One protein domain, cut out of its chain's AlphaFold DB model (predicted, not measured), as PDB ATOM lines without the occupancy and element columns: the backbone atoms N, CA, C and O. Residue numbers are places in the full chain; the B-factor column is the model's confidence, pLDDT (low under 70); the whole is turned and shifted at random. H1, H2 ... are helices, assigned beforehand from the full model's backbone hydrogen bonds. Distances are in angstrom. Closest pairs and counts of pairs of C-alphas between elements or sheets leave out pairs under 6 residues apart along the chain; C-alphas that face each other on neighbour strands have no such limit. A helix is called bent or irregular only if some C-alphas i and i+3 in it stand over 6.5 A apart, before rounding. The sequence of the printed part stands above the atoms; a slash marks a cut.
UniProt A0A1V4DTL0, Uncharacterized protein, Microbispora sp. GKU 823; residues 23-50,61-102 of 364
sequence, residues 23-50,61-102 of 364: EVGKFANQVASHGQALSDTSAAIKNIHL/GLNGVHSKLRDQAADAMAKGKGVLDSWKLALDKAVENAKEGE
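This is residues 23 to 50 and 61 to 102 of the 364 residues of an uncharacterized protein of Microbispora sp. GKU 823 (UniProt A0A1V4DTL0). Two helices lie side by side and run opposite ways as a slender rod, the longer one, H2, making the whole length and the shorter one, H1, lying along it. H2 sticks out past H1 with residues 96 to 102, which stand free. The printed part has 70 residues, with two named helices in the order H1, H2 and no named strand, and its class is all helix. It is only just extended, close to loose, with a radius of gyration of the C-alphas of 16.9 A, and the C-alphas span 62 by 14 by 10 A.

H2 is the longest helix, residues 61 to 102, 62.1 A from first to last C-alpha. It begins with C-alpha 61 at (-144.291, -115.014, 57.073) and ends with C-alpha 102 at (-143.737, -171.451, 83.020). H1 holds residues 23 to 46 and measures 34.9 A from first to last C-alpha. Its C-alpha 23 is at (-133.153, -161.517, 74.352). Neither helix is bent.

H2 and H1 touch, with 45 pairs of C-alphas within 8 A. Their closest C-alphas are those of Gly 35 in H1 and Lys 81 in H2, 4.5 A apart. Their lines stand at a shallow tilt of 15 degrees, and they run opposite ways. Their centres are 8.7 A apart. In H1 and H2 every pair of O i and N i+4 is within hydrogen-bond range.

The two C-alphas farthest apart are those of Gly 61 and Glu 102, at 62.1 A, while the first and last printed C-alphas, of Glu 23 and Glu 102, are 16.9 A apart. Residues 51 to 60 are cut out and not printed, and C-alphas 50 and 61 are 12.8 A apart across the cut. The link from H1 to H2 is the link across the cut, with 14 residues, 10 of them not printed. The mean pLDDT of the printed part is 78.9, and the model's confidence is under 70 at residues 49 to 50 and 61 to 63.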
ATOM      1  N   GLU A  23    -133.159-162.123  75.686       81.50
ATOM      2  CA  GLU A  23    -133.153-161.517  74.352       81.50
ATOM      3  C   GLU A  23    -134.356-160.590  74.166       81.50
ATOM      4  O   GLU A  23    -134.180-159.458  73.720       81.50
ATOM      5  N   VAL A  24    -135.548-160.997  74.620       79.06
ATOM      6  CA  VAL A  24    -136.747-160.138  74.586       79.06
ATOM      7  C   VAL A  24    -136.561-158.893  75.459       79.06
ATOM      8  O   VAL A  24    -136.876-157.787  75.030       79.06
ATOM      9  N   GLY A  25    -135.971-159.036  76.650       80.50
ATOM     10  CA  GLY A  25    -135.639-157.894  77.507       80.50
ATOM     11  C   GLY A  25    -134.573-156.970  76.902       80.50
ATOM     12  O   GLY A  25    -134.675-155.748  77.014       80.50
ATOM     13  N   LYS A  26    -133.558-157.522  76.217       85.31
ATOM     14  CA  LYS A  26    -132.578-156.717  75.461       85.31
ATOM     15  C   LYS A  26    -133.259-155.929  74.345       85.31
ATOM     16  O   LYS A  26    -133.014-154.731  74.233       85.31
ATOM     17  N   PHE A  27    -134.138-156.573  73.582       79.94
ATOM     18  CA  PHE A  27    -134.905-155.921  72.525       79.94
ATOM     19  C   PHE A  27    -135.809-154.811  73.080       79.94
ATOM     20  O   PHE A  27    -135.766-153.688  72.588       79.94
ATOM     21  N   ALA A  28    -136.540-155.059  74.171       77.12
ATOM     22  CA  ALA A  28    -137.370-154.043  74.825       77.12
ATOM     23  C   ALA A  28    -136.551-152.822  75.294       77.12
ATOM     24  O   ALA A  28    -136.992-151.678  75.176       77.12
ATOM     25  N   ASN A  29    -135.328-153.041  75.786       79.19
ATOM     26  CA  ASN A  29    -134.421-151.956  76.159       79.19
ATOM     27  C   ASN A  29    -133.858-151.200  74.951       79.19
ATOM     28  O   ASN A  29    -133.751-149.978  75.016       79.19
ATOM     29  N   GLN A  30    -133.558-151.893  73.850       85.81
ATOM     30  CA  GLN A  30    -133.184-151.247  72.591       85.81
ATOM     31  C   GLN A  30    -134.334-150.389  72.054       85.81
ATOM     32  O   GLN A  30    -134.120-149.241  71.683       85.81
ATOM     33  N   VAL A  31    -135.571-150.884  72.062       78.62
ATOM     34  CA  VAL A  31    -136.749-150.096  71.660       78.62
ATOM     35  C   VAL A  31    -136.872-148.823  72.510       78.62
ATOM     36  O   VAL A  31    -137.063-147.733  71.969       78.62
ATOM     37  N   ALA A  32    -136.654-148.929  73.824       77.31
ATOM     38  CA  ALA A  32    -136.641-147.777  74.729       77.31
ATOM     39  C   ALA A  32    -135.537-146.761  74.387       77.31
ATOM     40  O   ALA A  32    -135.783-145.555  74.401       77.31
ATOM     41  N   SER A  33    -134.322-147.226  74.070       81.19
ATOM     42  CA  SER A  33    -133.211-146.328  73.735       81.19
ATOM     43  C   SER A  33    -133.468-145.555  72.439       81.19
ATOM     44  O   SER A  33    -133.122-144.379  72.358       81.19
ATOM     45  N   HIS A  34    -134.139-146.169  71.458       80.88
ATOM     46  CA  HIS A  34    -134.585-145.463  70.251       80.88
ATOM     47  C   HIS A  34    -135.662-144.413  70.572       80.88
ATOM     48  O   HIS A  34    -135.625-143.309  70.030       80.88
ATOM     49  N   GLY A  35    -136.576-144.708  71.505       79.81
ATOM     50  CA  GLY A  35    -137.544-143.729  72.009       79.81
ATOM     51  C   GLY A  35    -136.882-142.521  72.676       79.81
ATOM     52  O   GLY A  35    -137.315-141.384  72.470       79.81
ATOM     53  N   GLN A  36    -135.796-142.737  73.422       77.00
ATOM     54  CA  GLN A  36    -135.023-141.645  74.014       77.00
ATOM     55  C   GLN A  36    -134.313-140.805  72.944       77.00
ATOM     56  O   GLN A  36    -134.422-139.584  72.979       77.00
ATOM     57  N   ALA A  37    -133.693-141.434  71.942       82.19
ATOM     58  CA  ALA A  37    -133.061-140.716  70.832       82.19
ATOM     59  C   ALA A  37    -134.058-139.832  70.052       82.19
ATOM     60  O   ALA A  37    -133.731-138.701  69.688       82.19
ATOM     61  N   LEU A  38    -135.300-140.296  69.849       76.69
ATOM     62  CA  LEU A  38    -136.373-139.476  69.267       76.69
ATOM     63  C   LEU A  38    -136.750-138.288  70.164       76.69
ATOM     64  O   LEU A  38    -137.009-137.193  69.664       76.69
ATOM     65  N   SER A  39    -136.764-138.489  71.483       79.62
ATOM     66  CA  SER A  39    -137.004-137.418  72.457       79.62
ATOM     67  C   SER A  39    -135.923-136.340  72.383       79.62
ATOM     68  O   SER A  39    -136.242-135.152  72.355       79.62
ATOM     69  N   ASP A  40    -134.659-136.756  72.325       80.88
ATOM     70  CA  ASP A  40    -133.509-135.855  72.282       80.88
ATOM     71  C   ASP A  40    -133.479-135.084  70.951       80.88
ATOM     72  O   ASP A  40    -133.277-133.870  70.935       80.88
ATOM     73  N   THR A  41    -133.798-135.758  69.841       78.56
ATOM     74  CA  THR A  41    -133.919-135.139  68.510       78.56
ATOM     75  C   THR A  41    -135.077-134.135  68.453       78.56
ATOM     76  O   THR A  41    -134.929-133.043  67.908       78.56
ATOM     77  N   SER A  42    -136.220-134.456  69.067       78.56
ATOM     78  CA  SER A  42    -137.361-133.538  69.202       78.56
ATOM     79  C   SER A  42    -137.003-132.286  70.002       78.56
ATOM     80  O   SER A  42    -137.307-131.170  69.574       78.56
ATOM     81  N   ALA A  43    -136.294-132.447  71.123       76.25
ATOM     82  CA  ALA A  43    -135.813-131.322  71.920       76.25
ATOM     83  C   ALA A  43    -134.804-130.459  71.144       76.25
ATOM     84  O   ALA A  43    -134.909-129.231  71.166       76.25
ATOM     85  N   ALA A  44    -133.879-131.085  70.410       79.44
ATOM     86  CA  ALA A  44    -132.936-130.380  69.549       79.44
ATOM     87  C   ALA A  44    -133.663-129.567  68.467       79.44
ATOM     88  O   ALA A  44    -133.374-128.384  68.308       79.44
ATOM     89  N   ILE A  45    -134.663-130.156  67.799       77.62
ATOM     90  CA  ILE A  45    -135.470-129.470  66.783       77.62
ATOM     91  C   ILE A  45    -136.232-128.286  67.383       77.62
ATOM     92  O   ILE A  45    -136.174-127.202  66.809       77.62
ATOM     93  N   LYS A  46    -136.871-128.427  68.554       75.19
ATOM     94  CA  LYS A  46    -137.551-127.301  69.232       75.19
ATOM     95  C   LYS A  46    -136.602-126.152  69.583       75.19
ATOM     96  O   LYS A  46    -137.030-124.999  69.597       75.19
ATOM     97  N   ASN A  47    -135.332-126.456  69.833       80.50
ATOM     98  CA  ASN A  47    -134.311-125.464  70.162       80.50
ATOM     99  C   ASN A  47    -133.671-124.805  68.932       80.50
ATOM    100  O   ASN A  47    -132.907-123.855  69.102       80.50
ATOM    101  N   ILE A  48    -133.991-125.240  67.705       74.44
ATOM    102  CA  ILE A  48    -133.582-124.517  66.497       74.44
ATOM    103  C   ILE A  48    -134.334-123.184  66.482       74.44
ATOM    104  O   ILE A  48    -135.541-123.117  66.227       74.44
ATOM    105  N   HIS A  49    -133.609-122.121  66.814       65.31
ATOM    106  CA  HIS A  49    -134.088-120.751  66.771       65.31
ATOM    107  C   HIS A  49    -133.500-120.072  65.536       65.31
ATOM    108  O   HIS A  49    -132.313-119.752  65.502       65.31
ATOM    109  N   LEU A  50    -134.334-119.824  64.525       65.06
ATOM    110  CA  LEU A  50    -133.958-118.913  63.451       65.06
ATOM    111  C   LEU A  50    -134.103-117.479  63.979       65.06
ATOM    112  O   LEU A  50    -135.211-117.086  64.356       65.06
ATOM    113  N   GLY A  61    -143.435-113.879  57.436       60.66
ATOM    114  CA  GLY A  61    -144.291-115.014  57.073       60.66
ATOM    115  C   GLY A  61    -143.556-116.356  57.131       60.66
ATOM    116  O   GLY A  61    -144.097-117.338  57.646       60.66
ATOM    117  N   LEU A  62    -142.297-116.390  56.678       63.91
ATOM    118  CA  LEU A  62    -141.478-117.607  56.671       63.91
ATOM    119  C   LEU A  62    -141.177-118.115  58.088       63.91
ATOM    120  O   LEU A  62    -141.191-119.323  58.322       63.91
ATOM    121  N   ASN A  63    -140.966-117.212  59.048       67.56
ATOM    122  CA  ASN A  63    -140.705-117.599  60.435       67.56
ATOM    123  C   ASN A  63    -141.932-118.272  61.089       67.56
ATOM    124  O   ASN A  63    -141.802-119.225  61.863       67.56
ATOM    125  N   GLY A  64    -143.143-117.831  60.731       71.44
ATOM    126  CA  GLY A  64    -144.398-118.452  61.166       71.44
ATOM    127  C   GLY A  64    -144.609-119.869  60.616       71.44
ATOM    128  O   GLY A  64    -145.072-120.750  61.336       71.44
ATOM    129  N   VAL A  65    -144.251-120.115  59.352       78.94
ATOM    130  CA  VAL A  65    -144.317-121.463  58.757       78.94
ATOM    131  C   VAL A  65    -143.222-122.366  59.326       78.94
ATOM    132  O   VAL A  65    -143.501-123.511  59.676       78.94
ATOM    133  N   HIS A  66    -142.003-121.849  59.490       77.69
ATOM    134  CA  HIS A  66    -140.882-122.614  60.033       77.69
ATOM    135  C   HIS A  66    -141.139-123.073  61.475       77.69
ATOM    136  O   HIS A  66    -140.964-124.248  61.784       77.69
ATOM    137  N   SER A  67    -141.614-122.175  62.345       78.00
ATOM    138  CA  SER A  67    -141.985-122.515  63.728       78.00
ATOM    139  C   SER A  67    -143.093-123.569  63.791       78.00
ATOM    140  O   SER A  67    -142.947-124.554  64.510       78.00
ATOM    141  N   LYS A  68    -144.151-123.436  62.978       83.56
ATOM    142  CA  LYS A  68    -145.214-124.451  62.891       83.56
ATOM    143  C   LYS A  68    -144.687-125.806  62.424       83.56
ATOM    144  O   LYS A  68    -145.036-126.818  63.023       83.56
ATOM    145  N   LEU A  69    -143.851-125.835  61.385       80.62
ATOM    146  CA  LEU A  69    -143.269-127.073  60.864       80.62
ATOM    147  C   LEU A  69    -142.356-127.739  61.902       80.62
ATOM    148  O   LEU A  69    -142.435-128.947  62.119       80.62
ATOM    149  N   ARG A  70    -141.528-126.943  62.583       83.12
ATOM    150  CA  ARG A  70    -140.651-127.380  63.675       83.12
ATOM    151  C   ARG A  70    -141.452-127.999  64.820       83.12
ATOM    152  O   ARG A  70    -141.118-129.089  65.280       83.12
ATOM    153  N   ASP A  71    -142.522-127.336  65.249       81.94
ATOM    154  CA  ASP A  71    -143.364-127.812  66.345       81.94
ATOM    155  C   ASP A  71    -144.145-129.078  65.936       81.94
ATOM    156  O   ASP A  71    -144.193-130.041  66.703       81.94
ATOM    157  N   GLN A  72    -144.653-129.149  64.697       83.75
ATOM    158  CA  GLN A  72    -145.291-130.353  64.145       83.75
ATOM    159  C   GLN A  72    -144.330-131.548  64.066       83.75
ATOM    160  O   GLN A  72    -144.701-132.661  64.447       83.75
ATOM    161  N   ALA A  73    -143.096-131.332  63.603       76.75
ATOM    162  CA  ALA A  73    -142.069-132.371  63.560       76.75
ATOM    163  C   ALA A  73    -141.719-132.866  64.972       76.75
ATOM    164  O   ALA A  73    -141.602-134.070  65.215       76.75
ATOM    165  N   ALA A  74    -141.616-131.941  65.927       79.06
ATOM    166  CA  ALA A  74    -141.339-132.271  67.314       79.06
ATOM    167  C   ALA A  74    -142.476-133.078  67.971       79.06
ATOM    168  O   ALA A  74    -142.203-134.046  68.691       79.06
ATOM    169  N   ASP A  75    -143.733-132.739  67.680       80.62
ATOM    170  CA  ASP A  75    -144.913-133.472  68.151       80.62
ATOM    171  C   ASP A  75    -145.044-134.857  67.499       80.62
ATOM    172  O   ASP A  75    -145.415-135.826  68.171       80.62
ATOM    173  N   ALA A  76    -144.706-134.991  66.213       83.75
ATOM    174  CA  ALA A  76    -144.666-136.285  65.532       83.75
ATOM    175  C   ALA A  76    -143.636-137.229  66.178       83.75
ATOM    176  O   ALA A  76    -143.953-138.386  66.465       83.75
ATOM    177  N   MET A  77    -142.439-136.725  66.502       78.31
ATOM    178  CA  MET A  77    -141.422-137.501  67.222       78.31
ATOM    179  C   MET A  77    -141.855-137.864  68.647       78.31
ATOM    180  O   MET A  77    -141.620-138.991  69.088       78.31
ATOM    181  N   ALA A  78    -142.545-136.963  69.354       77.31
ATOM    182  CA  ALA A  78    -143.096-137.258  70.678       77.31
ATOM    183  C   ALA A  78    -144.154-138.377  70.629       77.31
ATOM    184  O   ALA A  78    -144.154-139.269  71.483       77.31
ATOM    185  N   LYS A  79    -145.014-138.390  69.599       82.94
ATOM    186  CA  LYS A  79    -145.950-139.501  69.351       82.94
ATOM    187  C   LYS A  79    -145.213-140.804  69.031       82.94
ATOM    188  O   LYS A  79    -145.579-141.844  69.573       82.94
ATOM    189  N   GLY A  80    -144.158-140.743  68.214       78.50
ATOM    190  CA  GLY A  80    -143.301-141.892  67.900       78.50
ATOM    191  C   GLY A  80    -142.691-142.527  69.152       78.50
ATOM    192  O   GLY A  80    -142.779-143.742  69.333       78.50
ATOM    193  N   LYS A  81    -142.179-141.706  70.077       83.69
ATOM    194  CA  LYS A  81    -141.718-142.171  71.392       83.69
ATOM    195  C   LYS A  81    -142.828-142.884  72.169       83.69
ATOM    196  O   LYS A  81    -142.606-143.986  72.656       83.69
ATOM    197  N   GLY A  82    -144.021-142.292  72.248       79.31
ATOM    198  CA  GLY A  82    -145.152-142.894  72.962       79.31
ATOM    199  C   GLY A  82    -145.529-144.283  72.432       79.31
ATOM    200  O   GLY A  82    -145.839-145.182  73.213       79.31
ATOM    201  N   VAL A  83    -145.431-144.491  71.113       88.12
ATOM    202  CA  VAL A  83    -145.609-145.815  70.508       88.12
ATOM    203  C   VAL A  83    -144.515-146.768  70.992       88.12
ATOM    204  O   VAL A  83    -144.849-147.823  71.526       88.12
ATOM    205  N   LEU A  84    -143.233-146.406  70.888       80.50
ATOM    206  CA  LEU A  84    -142.122-147.271  71.326       80.50
ATOM    207  C   LEU A  84    -142.198-147.621  72.824       80.50
ATOM    208  O   LEU A  84    -141.989-148.777  73.195       80.50
ATOM    209  N   ASP A  85    -142.589-146.670  73.673       80.50
ATOM    210  CA  ASP A  85    -142.813-146.910  75.104       80.50
ATOM    211  C   ASP A  85    -143.961-147.911  75.339       80.50
ATOM    212  O   ASP A  85    -143.866-148.787  76.206       80.50
ATOM    213  N   SER A  86    -145.028-147.850  74.531       87.06
ATOM    214  CA  SER A  86    -146.125-148.825  74.601       87.06
ATOM    215  C   SER A  86    -145.689-150.234  74.176       87.06
ATOM    216  O   SER A  86    -146.097-151.212  74.807       87.06
ATOM    217  N   TRP A  87    -144.805-150.347  73.175       81.56
ATOM    218  CA  TRP A  87    -144.215-151.624  72.759       81.56
ATOM    219  C   TRP A  87    -143.344-152.218  73.860       81.56
ATOM    220  O   TRP A  87    -143.474-153.406  74.154       81.56
ATOM    221  N   LYS A  88    -142.516-151.403  74.522       82.12
ATOM    222  CA  LYS A  88    -141.736-151.851  75.683       82.12
ATOM    223  C   LYS A  88    -142.641-152.431  76.770       82.12
ATOM    224  O   LYS A  88    -142.414-153.550  77.217       82.12
ATOM    225  N   LEU A  89    -143.696-151.708  77.146       82.50
ATOM    226  CA  LEU A  89    -144.624-152.161  78.182       82.50
ATOM    227  C   LEU A  89    -145.362-153.451  77.787       82.50
ATOM    228  O   LEU A  89    -145.604-154.309  78.638       82.50
ATOM    229  N   ALA A  90    -145.716-153.608  76.510       82.88
ATOM    230  CA  ALA A  90    -146.315-154.838  75.999       82.88
ATOM    231  C   ALA A  90    -145.333-156.021  76.051       82.88
ATOM    232  O   ALA A  90    -145.719-157.110  76.479       82.88
ATOM    233  N   LEU A  91    -144.071-155.808  75.669       80.94
ATOM    234  CA  LEU A  91    -143.021-156.829  75.704       80.94
ATOM    235  C   LEU A  91    -142.666-157.245  77.134       80.94
ATOM    236  O   LEU A  91    -142.570-158.440  77.410       80.94
ATOM    237  N   ASP A  92    -142.540-156.288  78.055       82.06
ATOM    238  CA  ASP A  92    -142.268-156.564  79.470       82.06
ATOM    239  C   ASP A  92    -143.395-157.405  80.092       82.06
ATOM    240  O   ASP A  92    -143.129-158.404  80.764       82.06
ATOM    241  N   LYS A  93    -144.659-157.078  79.787       84.38
ATOM    242  CA  LYS A  93    -145.818-157.877  80.218       84.38
ATOM    243  C   LYS A  93    -145.873-159.254  79.567       84.38
ATOM    244  O   LYS A  93    -146.252-160.215  80.225       84.38
ATOM    245  N   ALA A  94    -145.516-159.375  78.289       77.75
ATOM    246  CA  ALA A  94    -145.452-160.675  77.624       77.75
ATOM    247  C   ALA A  94    -144.400-161.580  78.287       77.75
ATOM    248  O   ALA A  94    -144.670-162.755  78.531       77.75
ATOM    249  N   VAL A  95    -143.242-161.019  78.648       82.12
ATOM    250  CA  VAL A  95    -142.191-161.712  79.408       82.12
ATOM    251  C   VAL A  95    -142.676-162.110  80.801       82.12
ATOM    252  O   VAL A  95    -142.387-163.220  81.245       82.12
ATOM    253  N   GLU A  96    -143.395-161.233  81.498       82.38
ATOM    254  CA  GLU A  96    -143.969-161.529  82.814       82.38
ATOM    255  C   GLU A  96    -144.996-162.666  82.737       82.38
ATOM    256  O   GLU A  96    -144.834-163.672  83.424       82.38
ATOM    257  N   ASN A  97    -145.961-162.574  81.818       80.06
ATOM    258  CA  ASN A  97    -146.981-163.602  81.604       80.06
ATOM    259  C   ASN A  97    -146.368-164.954  81.213       80.06
ATOM    260  O   ASN A  97    -146.819-165.995  81.685       80.06
ATOM    261  N   ALA A  98    -145.333-164.960  80.370       76.81
ATOM    262  CA  ALA A  98    -144.637-166.188  79.994       76.81
ATOM    263  C   ALA A  98    -143.873-166.800  81.184       76.81
ATOM    264  O   ALA A  98    -143.950-168.008  81.401       76.81
ATOM    265  N   LYS A  99    -143.223-165.979  82.024       81.06
ATOM    266  CA  LYS A  99    -142.592-166.451  83.271       81.06
ATOM    267  C   LYS A  99    -143.610-167.004  84.266       81.06
ATOM    268  O   LYS A  99    -143.297-167.955  84.979       81.06
ATOM    269  N   GLU A 100    -144.787-166.394  84.365       78.25
ATOM    270  CA  GLU A 100    -145.881-166.901  85.198       78.25
ATOM    271  C   GLU A 100    -146.409-168.235  84.661       78.25
ATOM    272  O   GLU A 100    -146.459-169.204  85.419       78.25
ATOM    273  N   GLY A 101    -146.666-168.331  83.354       73.25
ATOM    274  CA  GLY A 101    -147.082-169.573  82.696       73.25
ATOM    275  C   GLY A 101    -146.074-170.711  82.877       73.25
ATOM    276  O   GLY A 101    -146.456-171.826  83.222       73.25
ATOM    277  N   GLU A 102    -144.770-170.440  82.761       70.88
ATOM    278  CA  GLU A 102    -143.737-171.451  83.020       70.88
ATOM    279  C   GLU A 102    -143.661-171.884  84.491       70.88
ATOM    280  O   GLU A 102    -143.387-173.054  84.775       70.88
TER     281      GLU A 102